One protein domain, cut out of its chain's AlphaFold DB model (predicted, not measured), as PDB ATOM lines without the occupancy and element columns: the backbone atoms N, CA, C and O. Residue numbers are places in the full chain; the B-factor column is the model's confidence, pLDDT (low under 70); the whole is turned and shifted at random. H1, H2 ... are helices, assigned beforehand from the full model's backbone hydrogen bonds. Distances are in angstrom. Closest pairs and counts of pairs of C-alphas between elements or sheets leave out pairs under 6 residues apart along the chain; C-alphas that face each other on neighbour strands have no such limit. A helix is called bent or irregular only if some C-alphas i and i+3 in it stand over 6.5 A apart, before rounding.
ATOM      1  N   SER A  29      94.747 125.440 115.078       89.75
ATOM      2  CA  SER A  29      94.939 126.763 115.686       89.75
ATOM      3  C   SER A  29      95.162 126.670 117.201       89.75
ATOM      4  O   SER A  29      96.041 127.344 117.742       89.75
ATOM      5  N   GLU A  30      94.418 125.804 117.896       92.88
ATOM      6  CA  GLU A  30      94.620 125.538 119.327       92.88
ATOM      7  C   GLU A  30      95.970 124.853 119.581       92.88
ATOM      8  O   GLU A  30      96.711 125.292 120.461       92.88
ATOM      9  N   LEU A  31      96.344 123.860 118.766       93.12
ATOM     10  CA  LEU A  31      97.657 123.208 118.840       93.12
ATOM     11  C   LEU A  31      98.806 124.204 118.653       93.12
ATOM     12  O   LEU A  31      99.767 124.178 119.419       93.12
ATOM     13  N   ARG A  32      98.690 125.135 117.698       93.56
ATOM     14  CA  ARG A  32      99.676 126.208 117.499       93.56
ATOM     15  C   ARG A  32      99.796 127.113 118.726       93.56
ATOM     16  O   ARG A  32     100.905 127.432 119.148       93.56
ATOM     17  N   LYS A  33      98.674 127.531 119.320       93.88
ATOM     18  CA  LYS A  33      98.687 128.362 120.540       93.88
ATOM     19  C   LYS A  33      99.364 127.634 121.702       93.88
ATOM     20  O   LYS A  33     100.163 128.238 122.413       93.88
ATOM     21  N   LEU A  34      99.071 126.344 121.874       94.19
ATOM     22  CA  LEU A  34      99.707 125.506 122.891       94.19
ATOM     23  C   LEU A  34     101.202 125.325 122.628       94.19
ATOM     24  O   LEU A  34     101.984 125.384 123.568       94.19
ATOM     25  N   GLN A  35     101.610 125.178 121.367       95.88
ATOM     26  CA  GLN A  35     103.018 125.114 120.983       95.88
ATOM     27  C   GLN A  35     103.770 126.395 121.364       95.88
ATOM     28  O   GLN A  35     104.841 126.313 121.958       95.88
ATOM     29  N   ILE A  36     103.206 127.576 121.089       96.00
ATOM     30  CA  ILE A  36     103.800 128.856 121.515       96.00
ATOM     31  C   ILE A  36     103.949 128.891 123.036       96.00
ATOM     32  O   ILE A  36     105.030 129.179 123.544       96.00
ATOM     33  N   LYS A  37     102.885 128.549 123.771       95.75
ATOM     34  CA  LYS A  37     102.920 128.549 125.239       95.75
ATOM     35  C   LYS A  37     103.930 127.567 125.805       95.75
ATOM     36  O   LYS A  37     104.576 127.870 126.803       95.75
ATOM     37  N   GLU A  38     104.094 126.426 125.158       94.69
ATOM     38  CA  GLU A  38     105.096 125.451 125.551       94.69
ATOM     39  C   GLU A  38     106.516 125.951 125.266       94.69
ATOM     40  O   GLU A  38     107.391 125.791 126.116       94.69
ATOM     41  N   ALA A  39     106.747 126.632 124.139       96.12
ATOM     42  CA  ALA A  39     108.033 127.270 123.861       96.12
ATOM     43  C   ALA A  39     108.381 128.310 124.939       96.12
ATOM     44  O   ALA A  39     109.484 128.267 125.483       96.12
ATOM     45  N   GLU A  40     107.426 129.173 125.310       95.81
ATOM     46  CA  GLU A  40     107.602 130.174 126.376       95.81
ATOM     47  C   GLU A  40     107.873 129.526 127.742       95.81
ATOM     48  O   GLU A  40     108.761 129.945 128.485       95.81
ATOM     49  N   ARG A  41     107.144 128.456 128.077       94.62
ATOM     50  CA  ARG A  41     107.333 127.713 129.331       94.62
ATOM     51  C   ARG A  41     108.721 127.074 129.411       94.62
ATOM     52  O   ARG A  41     109.324 127.058 130.482       94.62
ATOM     53  N   ILE A  42     109.207 126.508 128.308       92.88
ATOM     54  CA  ILE A  42     110.487 125.786 128.257       92.88
ATOM     55  C   ILE A  42     111.681 126.738 128.323       92.88
ATOM     56  O   ILE A  42     112.698 126.376 128.922       92.88
ATOM     57  N   SER A  43     111.583 127.906 127.689       94.44
ATOM     58  CA  SER A  43     112.636 128.926 127.712       94.44
ATOM     59  C   SER A  43     112.603 129.775 128.984       94.44
ATOM     60  O   SER A  43     113.643 130.279 129.395       94.44
ATOM     61  N   GLY A  44     111.429 129.933 129.605       95.00
ATOM     62  CA  GLY A  44     111.205 130.939 130.643       95.00
ATOM     63  C   GLY A  44     111.134 132.366 130.088       95.00
ATOM     64  O   GLY A  44     111.258 133.313 130.858       95.00
ATOM     65  N   LEU A  45     110.961 132.514 128.771       96.19
ATOM     66  CA  LEU A  45     110.958 133.778 128.035       96.19
ATOM     67  C   LEU A  45     109.689 133.875 127.185       96.19
ATOM     68  O   LEU A  45     109.253 132.896 126.584       96.19
ATOM     69  N   THR A  46     109.122 135.067 127.061       96.75
ATOM     70  CA  THR A  46     108.069 135.349 126.076       96.75
ATOM     71  C   THR A  46     108.592 135.196 124.644       96.75
ATOM     72  O   THR A  46     109.797 135.268 124.390       96.75
ATOM     73  N   MET A  47     107.693 135.060 123.662       96.00
ATOM     74  CA  MET A  47     108.088 135.066 122.239       96.00
ATOM     75  C   MET A  47     108.917 136.297 121.845       96.00
ATOM     76  O   MET A  47     109.838 136.189 121.034       96.00
ATOM     77  N   LYS A  48     108.620 137.458 122.443       96.06
ATOM     78  CA  LYS A  48     109.366 138.699 122.216       96.06
ATOM     79  C   LYS A  48     110.798 138.592 122.750       96.06
ATOM     80  O   LYS A  48     111.732 138.855 122.000       96.06
ATOM     81  N   GLU A  49     110.965 138.167 124.001       97.12
ATOM     82  CA  GLU A  49     112.279 138.018 124.646       97.12
ATOM     83  C   GLU A  49     113.130 136.933 123.967       97.12
ATOM     84  O   GLU A  49     114.328 137.122 123.766       97.12
ATOM     85  N   MET A  50     112.524 135.824 123.518       97.75
ATOM     86  CA  MET A  50     113.230 134.840 122.684       97.75
ATOM     87  C   MET A  50     113.682 135.441 121.344       97.75
ATOM     88  O   MET A  50     114.769 135.123 120.866       97.75
ATOM     89  N   GLY A  51     112.878 136.326 120.745       97.06
ATOM     90  CA  GLY A  51     113.256 137.074 119.544       97.06
ATOM     91  C   GLY A  51     114.419 138.045 119.781       97.06
ATOM     92  O   GLY A  51     115.317 138.135 118.946       97.06
ATOM     93  N   GLU A  52     114.442 138.738 120.919       97.12
ATOM     94  CA  GLU A  52     115.554 139.608 121.339       97.12
ATOM     95  C   GLU A  52     116.843 138.798 121.563       97.12
ATOM     96  O   GLU A  52     117.896 139.147 121.026       97.12
ATOM     97  N   LEU A  53     116.751 137.661 122.264       98.00
ATOM     98  CA  LEU A  53     117.877 136.748 122.483       98.00
ATOM     99  C   LEU A  53     118.424 136.185 121.162       98.00
ATOM    100  O   LEU A  53     119.637 136.181 120.933       98.00
ATOM    101  N   GLN A  54     117.535 135.750 120.265       98.12
ATOM    102  CA  GLN A  54     117.917 135.267 118.940       98.12
ATOM    103  C   GLN A  54     118.580 136.369 118.109       98.12
ATOM    104  O   GLN A  54     119.569 136.102 117.424       98.12
ATOM    105  N   LEU A  55     118.073 137.604 118.163       97.94
ATOM    106  CA  LEU A  55     118.681 138.731 117.462       97.94
ATOM    107  C   LEU A  55     120.094 139.009 117.985       97.94
ATOM    108  O   LEU A  55     121.018 139.092 117.181       97.94
ATOM    109  N   ALA A  56     120.283 139.072 119.305       98.31
ATOM    110  CA  ALA A  56     121.600 139.268 119.910       98.31
ATOM    111  C   ALA A  56     122.588 138.154 119.514       98.31
ATOM    112  O   ALA A  56     123.742 138.428 119.178       98.31
ATOM    113  N   TYR A  57     122.126 136.899 119.482       98.19
ATOM    114  CA  TYR A  57     122.925 135.768 119.010       98.19
ATOM    115  C   TYR A  57     123.366 135.938 117.550       98.19
ATOM    116  O   TYR A  57     124.544 135.750 117.237       98.19
ATOM    117  N   MET A  58     122.445 136.307 116.656       97.88
ATOM    118  CA  MET A  58     122.764 136.515 115.240       97.88
ATOM    119  C   MET A  58     123.655 137.741 115.029       97.88
ATOM    120  O   MET A  58     124.579 137.661 114.224       97.88
ATOM    121  N   GLN A  59     123.455 138.821 115.789       98.31
ATOM    122  CA  GLN A  59     124.320 140.001 115.752       98.31
ATOM    123  C   GLN A  59     125.751 139.635 116.150       98.31
ATOM    124  O   GLN A  59     126.682 139.893 115.397       98.31
ATOM    125  N   GLY A  60     125.936 138.894 117.246       98.19
ATOM    126  CA  GLY A  60     127.268 138.433 117.649       98.19
ATOM    127  C   GLY A  60     127.940 137.499 116.631       98.19
ATOM    128  O   GLY A  60     129.167 137.381 116.614       98.19
ATOM    129  N   LYS A  61     127.170 136.816 115.772       97.75
ATOM    130  CA  LYS A  61     127.705 136.046 114.633       97.75
ATOM    131  C   LYS A  61     128.051 136.946 113.446       97.75
ATOM    132  O   LYS A  61     129.079 136.699 112.818       97.75
ATOM    133  N   ALA A  62     127.228 137.954 113.165       98.00
ATOM    134  CA  ALA A  62     127.472 138.958 112.134       98.00
ATOM    135  C   ALA A  62     128.754 139.750 112.434       98.00
ATOM    136  O   ALA A  62     129.657 139.785 111.599       98.00
ATOM    137  N   ASP A  63     128.911 140.228 113.671       98.06
ATOM    138  CA  ASP A  63     130.087 140.979 114.126       98.06
ATOM    139  C   ASP A  63     131.373 140.153 113.971       98.06
ATOM    140  O   ASP A  63     132.371 140.622 113.427       98.06
ATOM    141  N   LYS A  64     131.341 138.872 114.372       98.25
ATOM    142  CA  LYS A  64     132.472 137.938 114.191       98.25
ATOM    143  C   LYS A  64     132.811 137.675 112.725       98.25
ATOM    144  O   LYS A  64     133.939 137.289 112.433       98.25
ATOM    145  N   ALA A  65     131.844 137.831 111.825       97.62
ATOM    146  CA  ALA A  65     132.032 137.697 110.388       97.62
ATOM    147  C   ALA A  65     132.405 139.027 109.706       97.62
ATOM    148  O   ALA A  65     132.617 139.019 108.495       97.62
ATOM    149  N   GLY A  66     132.476 140.140 110.450       97.94
ATOM    150  CA  GLY A  66     132.721 141.476 109.903       97.94
ATOM    151  C   GLY A  66     131.592 141.970 108.997       97.94
ATOM    152  O   GLY A  66     131.873 142.604 107.986       97.94
ATOM    153  N   LYS A  67     130.340 141.619 109.317       98.19
ATOM    154  CA  LYS A  67     129.142 141.915 108.514       98.19
ATOM    155  C   LYS A  67     128.094 142.626 109.339       98.19
ATOM    156  O   LYS A  67     128.019 142.416 110.552       98.19
ATOM    157  N   ASP A  68     127.232 143.387 108.675       98.19
ATOM    158  CA  ASP A  68     125.979 143.774 109.308       98.19
ATOM    159  C   ASP A  68     125.010 142.577 109.404       98.19
ATOM    160  O   ASP A  68     125.200 141.515 108.799       98.19
ATOM    161  N   ILE A  69     123.965 142.721 110.218       98.00
ATOM    162  CA  ILE A  69     122.998 141.641 110.448       98.00
ATOM    163  C   ILE A  69     122.215 141.260 109.185       98.00
ATOM    164  O   ILE A  69     121.860 140.093 109.014       98.00
ATOM    165  N   GLY A  70     121.959 142.212 108.289       97.31
ATOM    166  CA  GLY A  70     121.268 141.977 107.028       97.31
ATOM    167  C   GLY A  70     122.100 141.128 106.075       97.31
ATOM    168  O   GLY A  70     121.621 140.106 105.578       97.31
ATOM    169  N   GLU A  71     123.362 141.506 105.882       97.81
ATOM    170  CA  GLU A  71     124.348 140.765 105.087       97.81
ATOM    171  C   GLU A  71     124.579 139.361 105.649       97.81
ATOM    172  O   GLU A  71     124.575 138.374 104.911       97.81
ATOM    173  N   TYR A  72     124.728 139.241 106.973       97.69
ATOM    174  CA  TYR A  72     124.891 137.943 107.622       97.69
ATOM    175  C   TYR A  72     123.687 137.023 107.383       97.69
ATOM    176  O   TYR A  72     123.872 135.838 107.098       97.69
ATOM    177  N   LEU A  73     122.458 137.544 107.487       96.19
ATOM    178  CA  LEU A  73     121.235 136.773 107.252       96.19
ATOM    179  C   LEU A  73     121.090 136.346 105.787       96.19
ATOM    180  O   LEU A  73     120.727 135.196 105.534       96.19
ATOM    181  N   LEU A  74     121.418 137.227 104.838       94.88
ATOM    182  CA  LEU A  74     121.444 136.902 103.410       94.88
ATOM    183  C   LEU A  74     122.434 135.762 103.118       94.88
ATOM    184  O   LEU A  74     122.097 134.783 102.448       94.88
ATOM    185  N   ASP A  75     123.630 135.834 103.693       95.06
ATOM    186  CA  ASP A  75     124.651 134.798 103.548       95.06
ATOM    187  C   ASP A  75     124.279 133.491 104.240       95.06
ATOM    188  O   ASP A  75     124.579 132.400 103.746       95.06
ATOM    189  N   LEU A  76     123.636 133.574 105.404       93.75
ATOM    190  CA  LEU A  76     123.095 132.410 106.090       93.75
ATOM    191  C   LEU A  76     122.053 131.721 105.198       93.75
ATOM    192  O   LEU A  76     122.152 130.508 105.013       93.75
ATOM    193  N   ALA A  77     121.144 132.490 104.579       91.75
ATOM    194  CA  ALA A  77     120.176 132.029 103.576       91.75
ATOM    195  C   ALA A  77     120.851 131.330 102.389       91.75
ATOM    196  O   ALA A  77     120.417 130.252 101.976       91.75
ATOM    197  N   GLY A  78     121.944 131.894 101.873       89.50
ATOM    198  CA  GLY A  78     122.731 131.299 100.791       89.50
ATOM    199  C   GLY A  78     123.415 129.978 101.166       89.50
ATOM    200  O   GLY A  78     123.437 129.051 100.354       89.50
ATOM    201  N   ARG A  79     123.951 129.871 102.390       90.38
ATOM    202  CA  ARG A  79     124.713 128.694 102.851       90.38
ATOM    203  C   ARG A  79     123.842 127.549 103.349       90.38
ATOM    204  O   ARG A  79     124.142 126.397 103.060       90.38
ATOM    205  N   LEU A  80     122.835 127.861 104.163       88.25
ATOM    206  CA  LEU A  80     122.026 126.862 104.864       88.25
ATOM    207  C   LEU A  80     120.661 126.640 104.226       88.25
ATOM    208  O   LEU A  80     120.083 125.569 104.401       88.25
ATOM    209  N   GLY A 193     101.064 128.652 110.313       90.62
ATOM    210  CA  GLY A 193     102.315 129.411 110.395       90.62
ATOM    211  C   GLY A 193     103.261 128.863 111.474       90.62
ATOM    212  O   GLY A 193     102.813 128.725 112.620       90.62
ATOM    213  N   PRO A 194     104.549 128.619 111.177       94.00
ATOM    214  CA  PRO A 194     105.490 128.092 112.159       94.00
ATOM    215  C   PRO A 194     105.830 129.098 113.260       94.00
ATOM    216  O   PRO A 194     105.886 130.312 113.029       94.00
ATOM    217  N   VAL A 195     106.039 128.590 114.477       95.25
ATOM    218  CA  VAL A 195     106.375 129.394 115.666       95.25
ATOM    219  C   VAL A 195     107.723 130.077 115.478       95.25
ATOM    220  O   VAL A 195     107.896 131.252 115.807       95.25
ATOM    221  N   SER A 196     108.661 129.375 114.858       95.62
ATOM    222  CA  SER A 196     109.976 129.887 114.500       95.62
ATOM    223  C   SER A 196     109.950 131.123 113.582       95.62
ATOM    224  O   SER A 196     110.797 132.007 113.726       95.62
ATOM    225  N   MET A 197     108.968 131.248 112.679       94.56
ATOM    226  CA  MET A 197     108.812 132.449 111.840       94.56
ATOM    227  C   MET A 197     108.206 133.619 112.600       94.56
ATOM    228  O   MET A 197     108.550 134.765 112.321       94.56
ATOM    229  N   GLU A 198     107.322 133.356 113.562       94.62
ATOM    230  CA  GLU A 198     106.822 134.401 114.461       94.62
ATOM    231  C   GLU A 198     107.986 135.024 115.241       94.62
ATOM    232  O   GLU A 198     108.125 136.248 115.274       94.62
ATOM    233  N   LEU A 199     108.895 134.184 115.744       95.50
ATOM    234  CA  LEU A 199     110.130 134.614 116.393       95.50
ATOM    235  C   LEU A 199     111.037 135.414 115.447       95.50
ATOM    236  O   LEU A 199     111.454 136.519 115.795       95.50
ATOM    237  N   LEU A 200     111.309 134.916 114.234       94.69
ATOM    238  CA  LEU A 200     112.136 135.649 113.267       94.69
ATOM    239  C   LEU A 200     111.533 137.019 112.922       94.69
ATOM    240  O   LEU A 200     112.258 138.006 112.816       94.69
ATOM    241  N   ASN A 201     110.210 137.109 112.790       94.44
ATOM    242  CA  ASN A 201     109.532 138.379 112.545       94.44
ATOM    243  C   ASN A 201     109.733 139.373 113.701       94.44
ATOM    244  O   ASN A 201     109.818 140.576 113.448       94.44
ATOM    245  N   HIS A 202     109.848 138.906 114.950       94.56
ATOM    246  CA  HIS A 202     110.255 139.761 116.069       94.56
ATOM    247  C   HIS A 202     111.694 140.262 115.920       94.56
ATOM    248  O   HIS A 202     111.936 141.436 116.194       94.56
ATOM    249  N   CYS A 203     112.632 139.434 115.450       95.50
ATOM    250  CA  CYS A 203     114.003 139.876 115.166       95.50
ATOM    251  C   CYS A 203     114.032 140.929 114.046       95.50
ATOM    252  O   CYS A 203     114.613 141.999 114.208       95.50
ATOM    253  N   LEU A 204     113.365 140.657 112.918       94.75
ATOM    254  CA  LEU A 204     113.393 141.528 111.737       94.75
ATOM    255  C   LEU A 204     112.800 142.914 112.010       94.75
ATOM    256  O   LEU A 204     113.279 143.900 111.455       94.75
ATOM    257  N   LYS A 205     111.789 143.017 112.879       96.25
ATOM    258  CA  LYS A 205     111.194 144.304 113.283       96.25
ATOM    259  C   LYS A 205     112.138 145.197 114.095       96.25
ATOM    260  O   LYS A 205     111.850 146.379 114.232       96.25
ATOM    261  N   GLN A 206     113.216 144.645 114.646       95.94
ATOM    262  CA  GLN A 206     114.144 145.361 115.527       95.94
ATOM    263  C   GLN A 206     115.430 145.810 114.823       95.94
ATOM    264  O   GLN A 206     116.153 146.642 115.361       95.94
ATOM    265  N   ILE A 207     115.718 145.284 113.629       96.94
ATOM    266  CA  ILE A 207     116.864 145.723 112.824       96.94
ATOM    267  C   ILE A 207     116.481 146.896 111.921       96.94
ATOM    268  O   ILE A 207     115.303 147.074 111.576       96.94
ATOM    269  N   ALA A 208     117.483 147.679 111.513       97.69
ATOM    270  CA  ALA A 208     117.279 148.835 110.650       97.69
ATOM    271  C   ALA A 208     116.662 148.424 109.303       97.69
ATOM    272  O   ALA A 208     116.948 147.350 108.771       97.69
ATOM    273  N   ASP A 209     115.836 149.296 108.720       97.62
ATOM    274  CA  ASP A 209     115.080 148.961 107.507       97.62
ATOM    275  C   ASP A 209     115.986 148.570 106.329       97.62
ATOM    276  O   ASP A 209     115.686 147.605 105.630       97.62
ATOM    277  N   HIS A 210     117.132 149.238 106.149       97.31
ATOM    278  CA  HIS A 210     118.088 148.880 105.093       97.31
ATOM    279  C   HIS A 210     118.665 147.463 105.284       97.31
ATOM    280  O   HIS A 210     118.733 146.698 104.324       97.31
ATOM    281  N   GLN A 211     118.984 147.064 106.520       97.56
ATOM    282  CA  GLN A 211     119.459 145.710 106.840       97.56
ATOM    283  C   GLN A 211     118.361 144.669 106.610       97.56
ATOM    284  O   GLN A 211     118.624 143.578 106.106       97.56
ATOM    285  N   ARG A 212     117.105 145.006 106.931       96.31
ATOM    286  CA  ARG A 212     115.950 144.137 106.666       96.31
ATOM    287  C   ARG A 212     115.752 143.903 105.171       96.31
ATOM    288  O   ARG A 212     115.527 142.765 104.761       96.31
ATOM    289  N   VAL A 213     115.865 144.953 104.357       95.50
ATOM    290  CA  VAL A 213     115.807 144.837 102.892       95.50
ATOM    291  C   VAL A 213     116.900 143.888 102.398       95.50
ATOM    292  O   VAL A 213     116.578 142.938 101.687       95.50
ATOM    293  N   ILE A 214     118.149 144.058 102.849       94.75
ATOM    294  CA  ILE A 214     119.264 143.160 102.494       94.75
ATOM    295  C   ILE A 214     118.945 141.711 102.885       94.75
ATOM    296  O   ILE A 214     118.979 140.829 102.024       94.75
ATOM    297  N   ALA A 215     118.538 141.472 104.137       93.31
ATOM    298  CA  ALA A 215     118.227 140.138 104.660       93.31
ATOM    299  C   ALA A 215     117.151 139.396 103.848       93.31
ATOM    300  O   ALA A 215     117.144 138.167 103.798       93.31
ATOM    301  N   THR A 216     116.224 140.137 103.232       91.19
ATOM    302  CA  THR A 216     115.077 139.590 102.483       91.19
ATOM    303  C   THR A 216     115.240 139.631 100.962       91.19
ATOM    304  O   THR A 216     114.359 139.159 100.248       91.19
ATOM    305  N   SER A 217     116.357 140.159 100.456       88.94
ATOM    306  CA  SER A 217     116.581 140.378  99.017       88.94
ATOM    307  C   SER A 217     116.916 139.111  98.219       88.94
ATOM    308  O   SER A 217     116.814 139.114  96.993       88.94
ATOM    309  N   GLY A 218     117.326 138.033  98.892       82.31
ATOM    310  CA  GLY A 218     117.798 136.801  98.260       82.31
ATOM    311  C   GLY A 218     116.915 135.589  98.538       82.31
ATOM    312  O   GLY A 218     115.694 135.613  98.374       82.31
ATOM    313  N   ARG A 219     117.547 134.481  98.944       81.06
ATOM    314  CA  ARG A 219     116.812 133.276  99.347       81.06
ATOM    315  C   ARG A 219     115.935 133.582 100.555       81.06
ATOM    316  O   ARG A 219     116.349 134.272 101.481       81.06
ATOM    317  N   SER A 220     114.732 133.018 100.554       87.00
ATOM    318  CA  SER A 220     113.784 133.242 101.638       87.00
ATOM    319  C   SER A 220     114.334 132.719 102.964       87.00
ATOM    320  O   SER A 220     114.634 131.528 103.088       87.00
ATOM    321  N   LEU A 221     114.374 133.587 103.980       91.94
ATOM    322  CA  LEU A 221     114.677 133.205 105.362       91.94
ATOM    323  C   LEU A 221     113.708 132.135 105.887       91.94
ATOM    324  O   LEU A 221     114.071 131.365 106.776       91.94
ATOM    325  N   HIS A 222     112.518 132.010 105.285       90.44
ATOM    326  CA  HIS A 222     111.599 130.913 105.572       90.44
ATOM    327  C   HIS A 222     112.277 129.548 105.430       90.44
ATOM    328  O   HIS A 222     112.058 128.693 106.272       90.44
ATOM    329  N   THR A 223     113.145 129.345 104.435       89.88
ATOM    330  CA  THR A 223     113.812 128.047 104.200       89.88
ATOM    331  C   THR A 223     114.699 127.587 105.358       89.88
ATOM    332  O   THR A 223     114.962 126.396 105.487       89.88
ATOM    333  N   ILE A 224     115.146 128.516 106.205       92.94
ATOM    334  CA  ILE A 224     116.016 128.237 107.352       92.94
ATOM    335  C   ILE A 224     115.229 128.265 108.649       92.94
ATOM    336  O   ILE A 224     115.402 127.398 109.499       92.94
ATOM    337  N   PHE A 225     114.406 129.294 108.824       93.56
ATOM    338  CA  PHE A 225     113.769 129.544 110.104       93.56
ATOM    339  C   PHE A 225     112.401 128.868 110.179       93.56
ATOM    340  O   PHE A 225     112.118 128.247 111.192       93.56
ATOM    341  N   GLY A 226     111.580 128.910 109.126       92.38
ATOM    342  CA  GLY A 226     110.205 128.386 109.132       92.38
ATOM    343  C   GLY A 226     110.049 126.956 108.637       92.38
ATOM    344  O   GLY A 226     109.444 126.124 109.308       92.38
ATOM    345  N   TYR A 227     110.620 126.678 107.470       92.44
ATOM    346  CA  TYR A 227     110.462 125.434 106.732       92.44
ATOM    347  C   TYR A 227     110.847 124.185 107.535       92.44
ATOM    348  O   TYR A 227     110.080 123.231 107.489       92.44
ATOM    349  N   PRO A 228     111.939 124.160 108.333       95.94
ATOM    350  CA  PRO A 228     112.286 122.953 109.082       95.94
ATOM    351  C   PRO A 228     111.192 122.499 110.045       95.94
ATOM    352  O   PRO A 228     110.957 121.308 110.200       95.94
ATOM    353  N   GLU A 229     110.504 123.450 110.677       95.94
ATOM    354  CA  GLU A 229     109.431 123.163 111.622       95.94
ATOM    355  C   GLU A 229     108.215 122.550 110.907       95.94
ATOM    356  O   GLU A 229     107.682 121.532 111.351       95.94
ATOM    357  N   THR A 230     107.811 123.139 109.776       95.44
ATOM    358  CA  THR A 230     106.678 122.648 108.978       95.44
ATOM    359  C   THR A 230     106.984 121.321 108.293       95.44
ATOM    360  O   THR A 230     106.094 120.487 108.189       95.44
ATOM    361  N   GLU A 231     108.223 121.134 107.834       95.62
ATOM    362  CA  GLU A 231     108.672 119.923 107.146       95.62
ATOM    363  C   GLU A 231     108.735 118.742 108.104       95.62
ATOM    364  O   GLU A 231     108.123 117.719 107.835       95.62
ATOM    365  N   ILE A 232     109.365 118.896 109.280       97.88
ATOM    366  CA  ILE A 232     109.385 117.826 110.292       97.88
ATOM    367  C   ILE A 232     107.964 117.355 110.593       97.88
ATOM    368  O   ILE A 232     107.720 116.160 110.702       97.88
ATOM    369  N   TYR A 233     107.020 118.283 110.744       97.44
ATOM    370  CA  TYR A 233     105.637 117.917 111.008       97.44
ATOM    371  C   TYR A 233     104.971 117.204 109.819       97.44
ATOM    372  O   TYR A 233     104.258 116.225 110.025       97.44
ATOM    373  N   ALA A 234     105.218 117.659 108.590       96.44
ATOM    374  CA  ALA A 234     104.668 117.051 107.383       96.44
ATOM    375  C   ALA A 234     105.170 115.617 107.152       96.44
ATOM    376  O   ALA A 234     104.350 114.709 106.992       96.44
ATOM    377  N   GLU A 235     106.474 115.397 107.313       96.44
ATOM    378  CA  GLU A 235     107.138 114.084 107.268       96.44
ATOM    379  C   GLU A 235     106.527 113.090 108.271       96.44
ATOM    380  O   GLU A 235     106.342 111.900 108.007       96.44
ATOM    381  N   LEU A 236     106.170 113.581 109.460       97.00
ATOM    382  CA  LEU A 236     105.531 112.769 110.495       97.00
ATOM    383  C   LEU A 236     104.085 112.403 110.141       97.00
ATOM    384  O   LEU A 236     103.646 111.298 110.465       97.00
ATOM    385  N   CYS A 237     103.347 113.310 109.494       95.75
ATOM    386  CA  CYS A 237     101.976 113.068 109.043       95.75
ATOM    387  C   CYS A 237     101.909 112.068 107.884       95.75
ATOM    388  O   CYS A 237     100.921 111.336 107.769       95.75
ATOM    389  N   GLU A 238     102.931 112.014 107.029       95.12
ATOM    390  CA  GLU A 238     102.928 111.122 105.871       95.12
ATOM    391  C   GLU A 238     103.390 109.687 106.156       95.12
ATOM    392  O   GLU A 238     103.071 108.780 105.382       95.12
ATOM    393  N   LEU A 239     104.066 109.457 107.286       93.50
ATOM    394  CA  LEU A 239     104.740 108.194 107.598       93.50
ATOM    395  C   LEU A 239     103.833 106.955 107.494       93.50
ATOM    396  O   LEU A 239     104.247 105.935 106.947       93.50
ATOM    397  N   ASP A 240     102.592 107.043 107.977       92.19
ATOM    398  CA  ASP A 240     101.629 105.927 107.961       92.19
ATOM    399  C   ASP A 240     101.104 105.600 106.550       92.19
ATOM    400  O   ASP A 240     100.538 104.530 106.312       92.19
ATOM    401  N   TRP A 241     101.280 106.521 105.605       93.44
ATOM    402  CA  TRP A 241     100.778 106.424 104.235       93.44
ATOM    403  C   TRP A 241     101.884 106.129 103.226       93.44
ATOM    404  O   TRP A 241     101.598 105.931 102.041       93.44
ATOM    405  N   ARG A 242     103.141 106.109 103.679       88.62
ATOM    406  CA  ARG A 242     104.306 105.896 102.830       88.62
ATOM    407  C   ARG A 242     104.285 104.484 102.259       88.62
ATOM    408  O   ARG A 242     104.311 103.485 102.978       88.62
ATOM    409  N   ILE A 243     104.292 104.405 100.935       84.25
ATOM    410  CA  ILE A 243     104.651 103.184 100.221       84.25
ATOM    411  C   ILE A 243     106.148 103.288  99.948       84.25
ATOM    412  O   ILE A 243     106.555 104.273  99.335       84.25
ATOM    413  N   PRO A 244     106.975 102.323 100.383       75.31
ATOM    414  CA  PRO A 244     108.389 102.326 100.046       75.31
ATOM    415  C   PRO A 244     108.567 102.442  98.530       75.31
ATOM    416  O   PRO A 244     108.067 101.614  97.766       75.31
ATOM    417  N   THR A 245     109.256 103.491  98.099       69.38
ATOM    418  CA  THR A 245     109.669 103.675  96.708       69.38
ATOM    419  C   THR A 245     111.186 103.833  96.664       69.38
ATOM    420  O   THR A 245     111.836 103.933  97.701       69.38
ATOM    421  N   ASN A 246     111.759 103.882  95.464       58.25
ATOM    422  CA  ASN A 246     113.170 104.230  95.288       58.25
ATOM    423  C   ASN A 246     113.418 105.753  95.411       58.25
ATOM    424  O   ASN A 246     114.441 106.235  94.924       58.25
ATOM    425  N   SER A 247     112.481 106.525  95.986       65.38
ATOM    426  CA  SER A 247     112.669 107.958  96.215       65.38
ATOM    427  C   SER A 247     113.788 108.202  97.225       65.38
ATOM    428  O   SER A 247     114.012 107.430  98.155       65.38
ATOM    429  N   THR A 248     114.503 109.308  97.044       66.75
ATOM    430  CA  THR A 248     115.470 109.805  98.034       66.75
ATOM    431  C   THR A 248     114.799 110.499  99.219       66.75
ATOM    432  O   THR A 248     115.489 110.819 100.181       66.75
ATOM    433  N   ASP A 249     113.495 110.747  99.103       74.75
ATOM    434  CA  ASP A 249     112.640 111.418 100.076       74.75
ATOM    435  C   ASP A 249     112.252 110.423 101.175       74.75
ATOM    436  O   ASP A 249     111.478 109.477 100.940       74.75
ATOM    437  N   GLU A 250     112.909 110.537 102.329       84.81
ATOM    438  CA  GLU A 250     112.757 109.596 103.434       84.81
ATOM    439  C   GLU A 250     112.650 110.344 104.772       84.81
ATOM    440  O   GLU A 250     113.664 110.884 105.231       84.81
ATOM    441  N   PRO A 251     111.518 110.240 105.501       86.62
ATOM    442  CA  PRO A 251     111.342 110.921 106.787       86.62
ATOM    443  C   PRO A 251     112.487 110.689 107.783       86.62
ATOM    444  O   PRO A 251     112.900 111.583 108.522       86.62
ATOM    445  N   CYS A 252     113.059 109.479 107.792       88.44
ATOM    446  CA  CYS A 252     114.174 109.113 108.667       88.44
ATOM    447  C   CYS A 252     115.503 109.814 108.329       88.44
ATOM    448  O   CYS A 252     116.407 109.829 109.165       88.44
ATOM    449  N   ARG A 253     115.637 110.397 107.136       90.56
ATOM    450  CA  ARG A 253     116.778 111.225 106.721       90.56
ATOM    451  C   ARG A 253     116.449 112.708 106.837       90.56
ATOM    452  O   ARG A 253     117.279 113.469 107.348       90.56
ATOM    453  N   ASP A 254     115.252 113.101 106.414       92.94
ATOM    454  CA  ASP A 254     114.841 114.500 106.340       92.94
ATOM    455  C   ASP A 254     114.588 115.114 107.720       92.94
ATOM    456  O   ASP A 254     115.120 116.192 108.005       92.94
ATOM    457  N   ILE A 255     113.930 114.401 108.643       96.44
ATOM    458  CA  ILE A 255     113.690 114.900 110.010       96.44
ATOM    459  C   ILE A 255     115.016 115.229 110.732       96.44
ATOM    460  O   ILE A 255     115.167 116.361 111.212       96.44
ATOM    461  N   PRO A 256     116.031 114.336 110.799       96.75
ATOM    462  CA  PRO A 256     117.332 114.694 111.366       96.75
ATOM    463  C   PRO A 256     118.033 115.851 110.648       96.75
ATOM    464  O   PRO A 256     118.721 116.642 111.298       96.75
ATOM    465  N   ALA A 257     117.901 115.965 109.322       95.06
ATOM    466  CA  ALA A 257     118.489 117.071 108.566       95.06
ATOM    467  C   ALA A 257     117.845 118.415 108.944       95.06
ATOM    468  O   ALA A 257     118.565 119.383 109.205       95.06
ATOM    469  N   MET A 258     116.516 118.458 109.068       96.62
ATOM    470  CA  MET A 258     115.776 119.638 109.523       96.62
ATOM    471  C   MET A 258     116.124 120.013 110.963       96.62
ATOM    472  O   MET A 258     116.405 121.177 111.249       96.62
ATOM    473  N   LEU A 259     116.231 119.035 111.865       97.56
ATOM    474  CA  LEU A 259     116.666 119.273 113.244       97.56
ATOM    475  C   LEU A 259     118.095 119.840 113.314       97.56
ATOM    476  O   LEU A 259     118.367 120.736 114.118       97.56
ATOM    477  N   LYS A 260     119.019 119.353 112.473       96.62
ATOM    478  CA  LYS A 260     120.385 119.901 112.372       96.62
ATOM    479  C   LYS A 260     120.371 121.340 111.864       96.62
ATOM    480  O   LYS A 260     121.133 122.160 112.375       96.62
ATOM    481  N   LEU A 261     119.500 121.651 110.905       95.56
ATOM    482  CA  LEU A 261     119.314 123.010 110.403       95.56
ATOM    483  C   LEU A 261     118.792 123.941 111.508       95.56
ATOM    484  O   LEU A 261     119.400 124.984 111.747       95.56
ATOM    485  N   THR A 262     117.772 123.530 112.270       97.00
ATOM    486  CA  THR A 262     117.301 124.274 113.452       97.00
ATOM    487  C   THR A 262     118.430 124.489 114.464       97.00
ATOM    488  O   THR A 262     118.649 125.608 114.924       97.00
ATOM    489  N   LYS A 263     119.215 123.450 114.774       96.62
ATOM    490  CA  LYS A 263     120.357 123.551 115.698       96.62
ATOM    491  C   LYS A 263     121.427 124.540 115.223       96.62
ATOM    492  O   LYS A 263     122.074 125.176 116.049       96.62
ATOM    493  N   ALA A 264     121.645 124.644 113.914       95.69
ATOM    494  CA  ALA A 264     122.641 125.538 113.334       95.69
ATOM    495  C   ALA A 264     122.162 126.999 113.248       95.69
ATOM    496  O   ALA A 264     122.976 127.915 113.382       95.69
ATOM    497  N   ALA A 265     120.866 127.215 113.008       95.56
ATOM    498  CA  ALA A 265     120.296 128.537 112.753       95.56
ATOM    499  C   ALA A 265     119.951 129.326 114.028       95.56
ATOM    500  O   ALA A 265     120.050 130.555 114.041       95.56
ATOM    501  N   PHE A 266     119.557 128.638 115.099       97.69
ATOM    502  CA  PHE A 266     119.038 129.273 116.308       97.69
ATOM    503  C   PHE A 266     120.070 129.344 117.439       97.69
ATOM    504  O   PHE A 266     121.009 128.549 117.516       97.69
ATOM    505  N   GLU A 267     119.879 130.310 118.334       97.94
ATOM    506  CA  GLU A 267     120.534 130.345 119.639       97.94
ATOM    507  C   GLU A 267     120.204 129.035 120.392       97.94
ATOM    508  O   GLU A 267     119.059 128.578 120.328       97.94
ATOM    509  N   PRO A 268     121.170 128.379 121.066       97.25
ATOM    510  CA  PRO A 268     120.964 127.060 121.671       97.25
ATOM    511  C   PRO A 268     119.723 126.894 122.563       97.25
ATOM    512  O   PRO A 268     119.042 125.867 122.466       97.25
ATOM    513  N   SER A 269     119.410 127.863 123.427       96.25
ATOM    514  CA  SER A 269     118.226 127.803 124.296       96.25
ATOM    515  C   SER A 269     116.922 128.020 123.519       96.25
ATOM    516  O   SER A 269     115.941 127.314 123.770       96.25
ATOM    517  N   VAL A 270     116.932 128.893 122.505       97.56
ATOM    518  CA  VAL A 270     115.805 129.102 121.580       97.56
ATOM    519  C   VAL A 270     115.554 127.853 120.730       97.56
ATOM    520  O   VAL A 270     114.423 127.373 120.658       97.56
ATOM    521  N   ALA A 271     116.604 127.265 120.146       97.62
ATOM    522  CA  ALA A 271     116.528 126.016 119.386       97.62
ATOM    523  C   ALA A 271     115.894 124.905 120.231       97.62
ATOM    524  O   ALA A 271     115.019 124.169 119.769       97.62
ATOM    525  N   ARG A 272     116.308 124.814 121.501       95.81
ATOM    526  CA  ARG A 272     115.757 123.859 122.458       95.81
ATOM    527  C   ARG A 272     114.265 124.071 122.696       95.81
ATOM    528  O   ARG A 272     113.512 123.098 122.640       95.81
ATOM    529  N   ALA A 273     113.848 125.307 122.957       96.44
ATOM    530  CA  ALA A 273     112.447 125.643 123.192       96.44
ATOM    531  C   ALA A 273     111.566 125.298 121.982       96.44
ATOM    532  O   ALA A 273     110.551 124.624 122.147       96.44
ATOM    533  N   LEU A 274     111.994 125.662 120.769       97.56
ATOM    534  CA  LEU A 274     111.252 125.388 119.534       97.56
ATOM    535  C   LEU A 274     111.088 123.885 119.268       97.56
ATOM    536  O   LEU A 274     109.978 123.424 119.008       97.56
ATOM    537  N   VAL A 275     112.167 123.103 119.381       97.94
ATOM    538  CA  VAL A 275     112.131 121.652 119.112       97.94
ATOM    539  C   VAL A 275     111.265 120.913 120.132       97.94
ATOM    540  O   VAL A 275     110.476 120.043 119.766       97.94
ATOM    541  N   LEU A 276     111.383 121.249 121.418       96.25
ATOM    542  CA  LEU A 276     110.579 120.601 122.455       96.25
ATOM    543  C   LEU A 276     109.105 121.033 122.404       96.25
ATOM    544  O   LEU A 276     108.230 120.207 122.658       96.25
ATOM    545  N   ALA A 277     108.816 122.275 122.014       96.31
ATOM    546  CA  ALA A 277     107.452 122.726 121.760       96.31
ATOM    547  C   ALA A 277     106.823 122.013 120.552       96.31
ATOM    548  O   ALA A 277     105.675 121.570 120.630       96.31
ATOM    549  N   LEU A 278     107.574 121.836 119.457       97.50
ATOM    550  CA  LEU A 278     107.139 121.029 118.310       97.50
ATOM    551  C   LEU A 278     106.839 119.586 118.737       97.50
ATOM    552  O   LEU A 278     105.780 119.051 118.411       97.50
ATOM    553  N   ARG A 279     107.728 118.974 119.528       96.69
ATOM    554  CA  ARG A 279     107.503 117.641 120.104       96.69
ATOM    555  C   ARG A 279     106.206 117.586 120.913       96.69
ATOM    556  O   ARG A 279     105.435 116.646 120.748       96.69
ATOM    557  N   TYR A 280     105.950 118.576 121.765       94.88
ATOM    558  CA  TYR A 280     104.718 118.649 122.550       94.88
ATOM    559  C   TYR A 280     103.472 118.734 121.660       94.88
ATOM    560  O   TYR A 280     102.525 117.975 121.855       94.88
ATOM    561  N   ARG A 281     103.495 119.576 120.619       95.38
ATOM    562  CA  ARG A 281     102.418 119.633 119.618       95.38
ATOM    563  C   ARG A 281     102.164 118.268 118.977       95.38
ATOM    564  O   ARG A 281     101.023 117.824 118.936       95.38
ATOM    565  N   VAL A 282     103.221 117.595 118.524       95.69
ATOM    566  CA  VAL A 282     103.152 116.260 117.905       95.69
ATOM    567  C   VAL A 282     102.567 115.208 118.859       95.69
ATOM    568  O   VAL A 282     101.852 114.307 118.430       95.69
ATOM    569  N   GLN A 283     102.825 115.321 120.163       94.44
ATOM    570  CA  GLN A 283     102.245 114.422 121.168       94.44
ATOM    571  C   GLN A 283     100.747 114.643 121.381       94.44
ATOM    572  O   GLN A 283     100.026 113.680 121.656       94.44
ATOM    573  N   LEU A 284     100.292 115.892 121.266       92.12
ATOM    574  CA  LEU A 284      98.885 116.259 121.403       92.12
ATOM    575  C   LEU A 284      98.069 115.991 120.137       92.12
ATOM    576  O   LEU A 284      96.857 115.810 120.240       92.12
ATOM    577  N   ASP A 285      98.700 115.978 118.962       92.50
ATOM    578  CA  ASP A 285      97.989 115.802 117.701       92.50
ATOM    579  C   ASP A 285      97.610 114.322 117.469       92.50
ATOM    580  O   ASP A 285      98.496 113.471 117.308       92.50
ATOM    581  N   PRO A 286      96.307 113.971 117.446       89.31
ATOM    582  CA  PRO A 286      95.858 112.592 117.263       89.31
ATOM    583  C   PRO A 286      96.091 112.053 115.844       89.31
ATOM    584  O   PRO A 286      95.928 110.853 115.628       89.31
ATOM    585  N   HIS A 287      96.440 112.909 114.882       88.00
ATOM    586  CA  HIS A 287      96.742 112.517 113.508       88.00
ATOM    587  C   HIS A 287      98.179 112.017 113.341       88.00
ATOM    588  O   HIS A 287      98.459 111.326 112.365       88.00
ATOM    589  N   VAL A 288      99.074 112.308 114.293       93.00
ATOM    590  CA  VAL A 288     100.455 111.814 114.261       93.00
ATOM    591  C   VAL A 288     100.556 110.493 115.015       93.00
ATOM    592  O   VAL A 288     100.289 110.420 116.220       93.00
ATOM    593  N   SER A 289     100.975 109.445 114.310       93.88
ATOM    594  CA  SER A 289     101.004 108.080 114.827       93.88
ATOM    595  C   SER A 289     102.053 107.861 115.918       93.88
ATOM    596  O   SER A 289     103.013 108.618 116.077       93.88
ATOM    597  N   GLY A 290     101.899 106.779 116.689       94.81
ATOM    598  CA  GLY A 290     102.883 106.396 117.707       94.81
ATOM    599  C   GLY A 290     104.277 106.128 117.124       94.81
ATOM    600  O   GLY A 290     105.279 106.482 117.746       94.81
ATOM    601  N   ALA A 291     104.343 105.556 115.916       94.69
ATOM    602  CA  ALA A 291     105.597 105.314 115.208       94.69
ATOM    603  C   ALA A 291     106.268 106.629 114.788       94.69
ATOM    604  O   ALA A 291     107.459 106.807 115.042       94.69
ATOM    605  N   ALA A 292     105.498 107.577 114.248       95.88
ATOM    606  CA  ALA A 292     105.991 108.907 113.901       95.88
ATOM    607  C   ALA A 292     106.519 109.655 115.139       95.88
ATOM    608  O   ALA A 292     107.649 110.143 115.150       95.88
ATOM    609  N   ARG A 293     105.769 109.654 116.250       96.69
ATOM    610  CA  ARG A 293     106.220 110.254 117.525       96.69
ATOM    611  C   ARG A 293     107.538 109.653 118.015       96.69
ATOM    612  O   ARG A 293     108.414 110.381 118.480       96.69
ATOM    613  N   LYS A 294     107.691 108.330 117.907       96.25
ATOM    614  CA  LYS A 294     108.930 107.634 118.275       96.25
ATOM    615  C   LYS A 294     110.098 108.053 117.375       96.25
ATOM    616  O   LYS A 294     111.168 108.341 117.904       96.25
ATOM    617  N   LEU A 295     109.877 108.140 116.061       96.69
ATOM    618  CA  LEU A 295     110.881 108.604 115.100       96.69
ATOM    619  C   LEU A 295     111.366 110.025 115.426       96.69
ATOM    620  O   LEU A 295     112.572 110.281 115.406       96.69
ATOM    621  N   LEU A 296     110.452 110.936 115.781       97.56
ATOM    622  CA  LEU A 296     110.817 112.287 116.216       97.56
ATOM    623  C   LEU A 296     111.685 112.253 117.482       97.56
ATOM    624  O   LEU A 296     112.735 112.892 117.526       97.56
ATOM    625  N   ASP A 297     111.283 111.489 118.501       96.38
ATOM    626  CA  ASP A 297     112.029 111.376 119.762       96.38
ATOM    627  C   ASP A 297     113.439 110.800 119.561       96.38
ATOM    628  O   ASP A 297     114.385 111.242 120.217       96.38
ATOM    629  N   GLU A 298     113.597 109.817 118.677       96.69
ATOM    630  CA  GLU A 298     114.897 109.245 118.303       96.69
ATOM    631  C   GLU A 298     115.751 110.268 117.547       96.69
ATOM    632  O   GLU A 298     116.877 110.549 117.959       96.69
ATOM    633  N   SER A 299     115.173 110.945 116.554       97.62
ATOM    634  CA  SER A 299     115.864 111.983 115.779       97.62
ATOM    635  C   SER A 299     116.333 113.154 116.654       97.62
ATOM    636  O   SER A 299     117.449 113.656 116.493       97.62
ATOM    637  N   ILE A 300     115.523 113.575 117.635       97.25
ATOM    638  CA  ILE A 300     115.909 114.612 118.606       97.25
ATOM    639  C   ILE A 300     117.092 114.143 119.459       97.25
ATOM    640  O   ILE A 300     118.044 114.906 119.644       97.25
ATOM    641  N   LYS A 301     117.067 112.904 119.971       95.69
ATOM    642  CA  LYS A 301     118.180 112.350 120.768       95.69
ATOM    643  C   LYS A 301     119.469 112.288 119.959       95.69
ATOM    644  O   LYS A 301     120.525 112.583 120.516       95.69
ATOM    645  N   ASP A 302     119.383 111.944 118.683       96.31
ATOM    646  CA  ASP A 302     120.552 111.805 117.818       96.31
ATOM    647  C   ASP A 302     121.173 113.164 117.473       96.31
ATOM    648  O   ASP A 302     122.395 113.316 117.484       96.31
ATOM    649  N   VAL A 303     120.353 114.191 117.225       97.19
ATOM    650  CA  VAL A 303     120.843 115.526 116.836       97.19
ATOM    651  C   VAL A 303     121.242 116.387 118.040       97.19
ATOM    652  O   VAL A 303     122.242 117.115 117.985       97.19
ATOM    653  N   PHE A 304     120.484 116.332 119.136       95.44
ATOM    654  CA  PHE A 304     120.680 117.191 120.311       95.44
ATOM    655  C   PHE A 304     121.270 116.469 121.533       95.44
ATOM    656  O   PHE A 304     121.683 117.129 122.485       95.44
ATOM    657  N   GLY A 305     121.376 115.140 121.500       93.50
ATOM    658  CA  GLY A 305     121.880 114.313 122.596       93.50
ATOM    659  C   GLY A 305     120.778 113.824 123.544       93.50
ATOM    660  O   GLY A 305     119.740 114.457 123.726       93.50
ATOM    661  N   ARG A 306     121.015 112.689 124.220       86.25
ATOM    662  CA  ARG A 306     120.019 112.034 125.100       86.25
ATOM    663  C   ARG A 306     119.512 112.921 126.243       86.25
ATOM    664  O   ARG A 306     118.351 112.821 126.630       86.25
ATOM    665  N   GLN A 307     120.372 113.787 126.777       84.56
ATOM    666  CA  GLN A 307     120.033 114.664 127.901       84.56
ATOM    667  C   GLN A 307     118.994 115.733 127.521       84.56
ATOM    668  O   GLN A 307     118.269 116.220 128.390       84.56
ATOM    669  N   PHE A 308     118.866 116.042 126.228       85.94
ATOM    670  CA  PHE A 308     117.969 117.074 125.721       85.94
ATOM    671  C   PHE A 308     116.507 116.836 126.122       85.94
ATOM    672  O   PHE A 308     115.836 117.751 126.600       85.94
ATOM    673  N   LEU A 309     116.038 115.586 126.030       81.56
ATOM    674  CA  LEU A 309     114.673 115.217 126.416       81.56
ATOM    675  C   LEU A 309     114.479 115.148 127.938       81.56
ATOM    676  O   LEU A 309     113.408 115.488 128.432       81.56
ATOM    677  N   SER A 310     115.507 114.760 128.701       75.88
ATOM    678  CA  SER A 310     115.407 114.681 130.170       75.88
ATOM    679  C   SER A 310     115.251 116.048 130.839       75.88
ATOM    680  O   SER A 310     114.617 116.161 131.883       75.88
ATOM    681  N   GLN A 311     115.761 117.109 130.215       64.75
ATOM    682  CA  GLN A 311     115.645 118.470 130.741       64.75
ATOM    683  C   GLN A 311     114.254 119.082 130.514       64.75
ATOM    684  O   GLN A 311     113.933 120.101 131.119       64.75
ATOM    685  N   ALA A 312     113.413 118.489 129.657       59.69
ATOM    686  CA  ALA A 312     112.013 118.906 129.499       59.69
ATOM    687  C   ALA A 312     111.158 118.563 130.739       59.69
ATOM    688  O   ALA A 312     110.100 119.151 130.944       59.69
ATOM    689  N   ILE A 313     111.647 117.628 131.566       52.84
ATOM    690  CA  ILE A 313     111.003 117.088 132.774       52.84
ATOM    691  C   ILE A 313     111.432 117.867 134.039       52.84
ATOM    692  O   ILE A 313     110.953 117.590 135.137       52.84
ATOM    693  N   GLY A 314     112.308 118.873 133.901       46.41
ATOM    694  CA  GLY A 314     112.668 119.784 134.988       46.41
ATOM    695  C   GLY A 314     111.419 120.467 135.546       46.41
ATOM    696  O   GLY A 314     110.769 121.236 134.843       46.41
ATOM    697  N   ALA A 315     111.070 120.102 136.781       37.88
ATOM    698  CA  ALA A 315     109.812 120.403 137.445       37.88
ATOM    699  C   ALA A 315     109.394 121.881 137.320       37.88
ATOM    700  O   ALA A 315     110.245 122.761 137.472       37.88
TER     701      ALA A 315
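AT A GLANCE: This is residues 29 to 80 and 193 to 315 of the 334 residues of an uncharacterized protein of Deltaproteobacteria bacterium RIFOXYA12_FULL_58_15 (UniProt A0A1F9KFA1). Two groups of helices sit end to end: an up-and-down bundle of four, H7 to H10, and a smaller group in which H2 crosses H4 while H3 and H5 lie side by side, with short H6 between the two groups. H1 packs on H9 of the bundle and reaches H2 and H4 as well, while the turn at residues 243 to 248 sticks out from the bundle. The printed part has 175 residues with eleven named helices, H1 to H11 in order along it, and no named strand; its class is all helix. It is compact, with a radius of gyration of the C-alphas of 16.5 A and spans of 47 by 44 by 30 A.

IN THESE COORDINATES: Find C-alpha 29 at (94.939, 126.763, 115.686); from there H1, residues 29 to 43, runs 21.5 A. H2, residues 47 to 64, is the longest helix by residues and runs 25.8 A. H3, residues 69 to 80, runs 15.8 A to C-alpha 80 at (122.026, 126.862, 104.864), where the cut comes. Past the cut, look for H4 at residues 195 to 204, H5 at 209 to 216 and H6 at 222 to 225. H7, residues 227 to 241, runs 21.5 A and is irregular: C-alphas 237 and 240 are 7.2 A apart. H8, residues 251 to 265, runs 20.6 A; H9, residues 268 to 284, runs 24.6 A; and H10, residues 290 to 304, runs 21.0 A. H11, residues 307 to 313, ends at C-alpha 313, (111.003, 117.088, 132.774).

HOW THE PARTS SIT: Begin at H1, which touches H9, the hub with five helices touching it; the closest C-alphas, of Ala 39 and Ala 273, are 4.8 A apart, and the lines stand at a steep tilt of 38 degrees, opposite ways. Next, H2 touches H4 with residues 47 to 55 alone, Gly 51 and Leu 199 having the closest C-alphas at 5.1 A, at a steep tilt of 59 degrees. H3 and H5 touch at a shallow tilt of 2 degrees, the same way, and the closest C-alphas, of Gly 70 and Gln 211, are 4.2 A apart. H6 touches H4, with the C-alphas of Ser 196 and Phe 225 closest at 5.8 A, and H8, with those of Ile 224 and Leu 261 closest at 6.9 A. H7, H8, H9 and H10 form the bundle, up and down, each running against the one before it. The helical hairpin H7 and H8 touches closest at the C-alphas of Pro 228 and Met 258, 4.8 A, at a shallow tilt of 13 degrees. H8 and H9, also a hairpin, only just touch, with 3 pairs of C-alphas within 8 A, the closest being Lys 263 and Ala 271 at 5.9 A. In the hairpin H9 and H10 the closest C-alphas, of Val 282 and Arg 293, are 6.8 A apart, at a shallow tilt of 8 degrees. H11 touches H10 only at the corner, the C-alphas of Lys 301 and Phe 308 being closest at 6.8 A. Every O i to N i+4 pair is within hydrogen-bond range in H1 to H5, H9 and H10; in H7 it is 9 of 11, in H8 10 of 11, and in H11 1 of 3 beside 3 of 4 O i to N i+3 pairs, while H6 is too short for such a pair.

THE WHOLE: The C-alphas farthest apart, of Ala 208 and Pro 244, are 48.5 A apart. Residues 81 to 192 are cut out, and C-alphas 80 and 193 stand 20.6 A apart across the cut. Of the links that are printed whole, H7 to H8 is short but not tight and the others are tight. The mean pLDDT of the printed part is 92.4, and residues 245 to 248 and 311 to 315 are under 70.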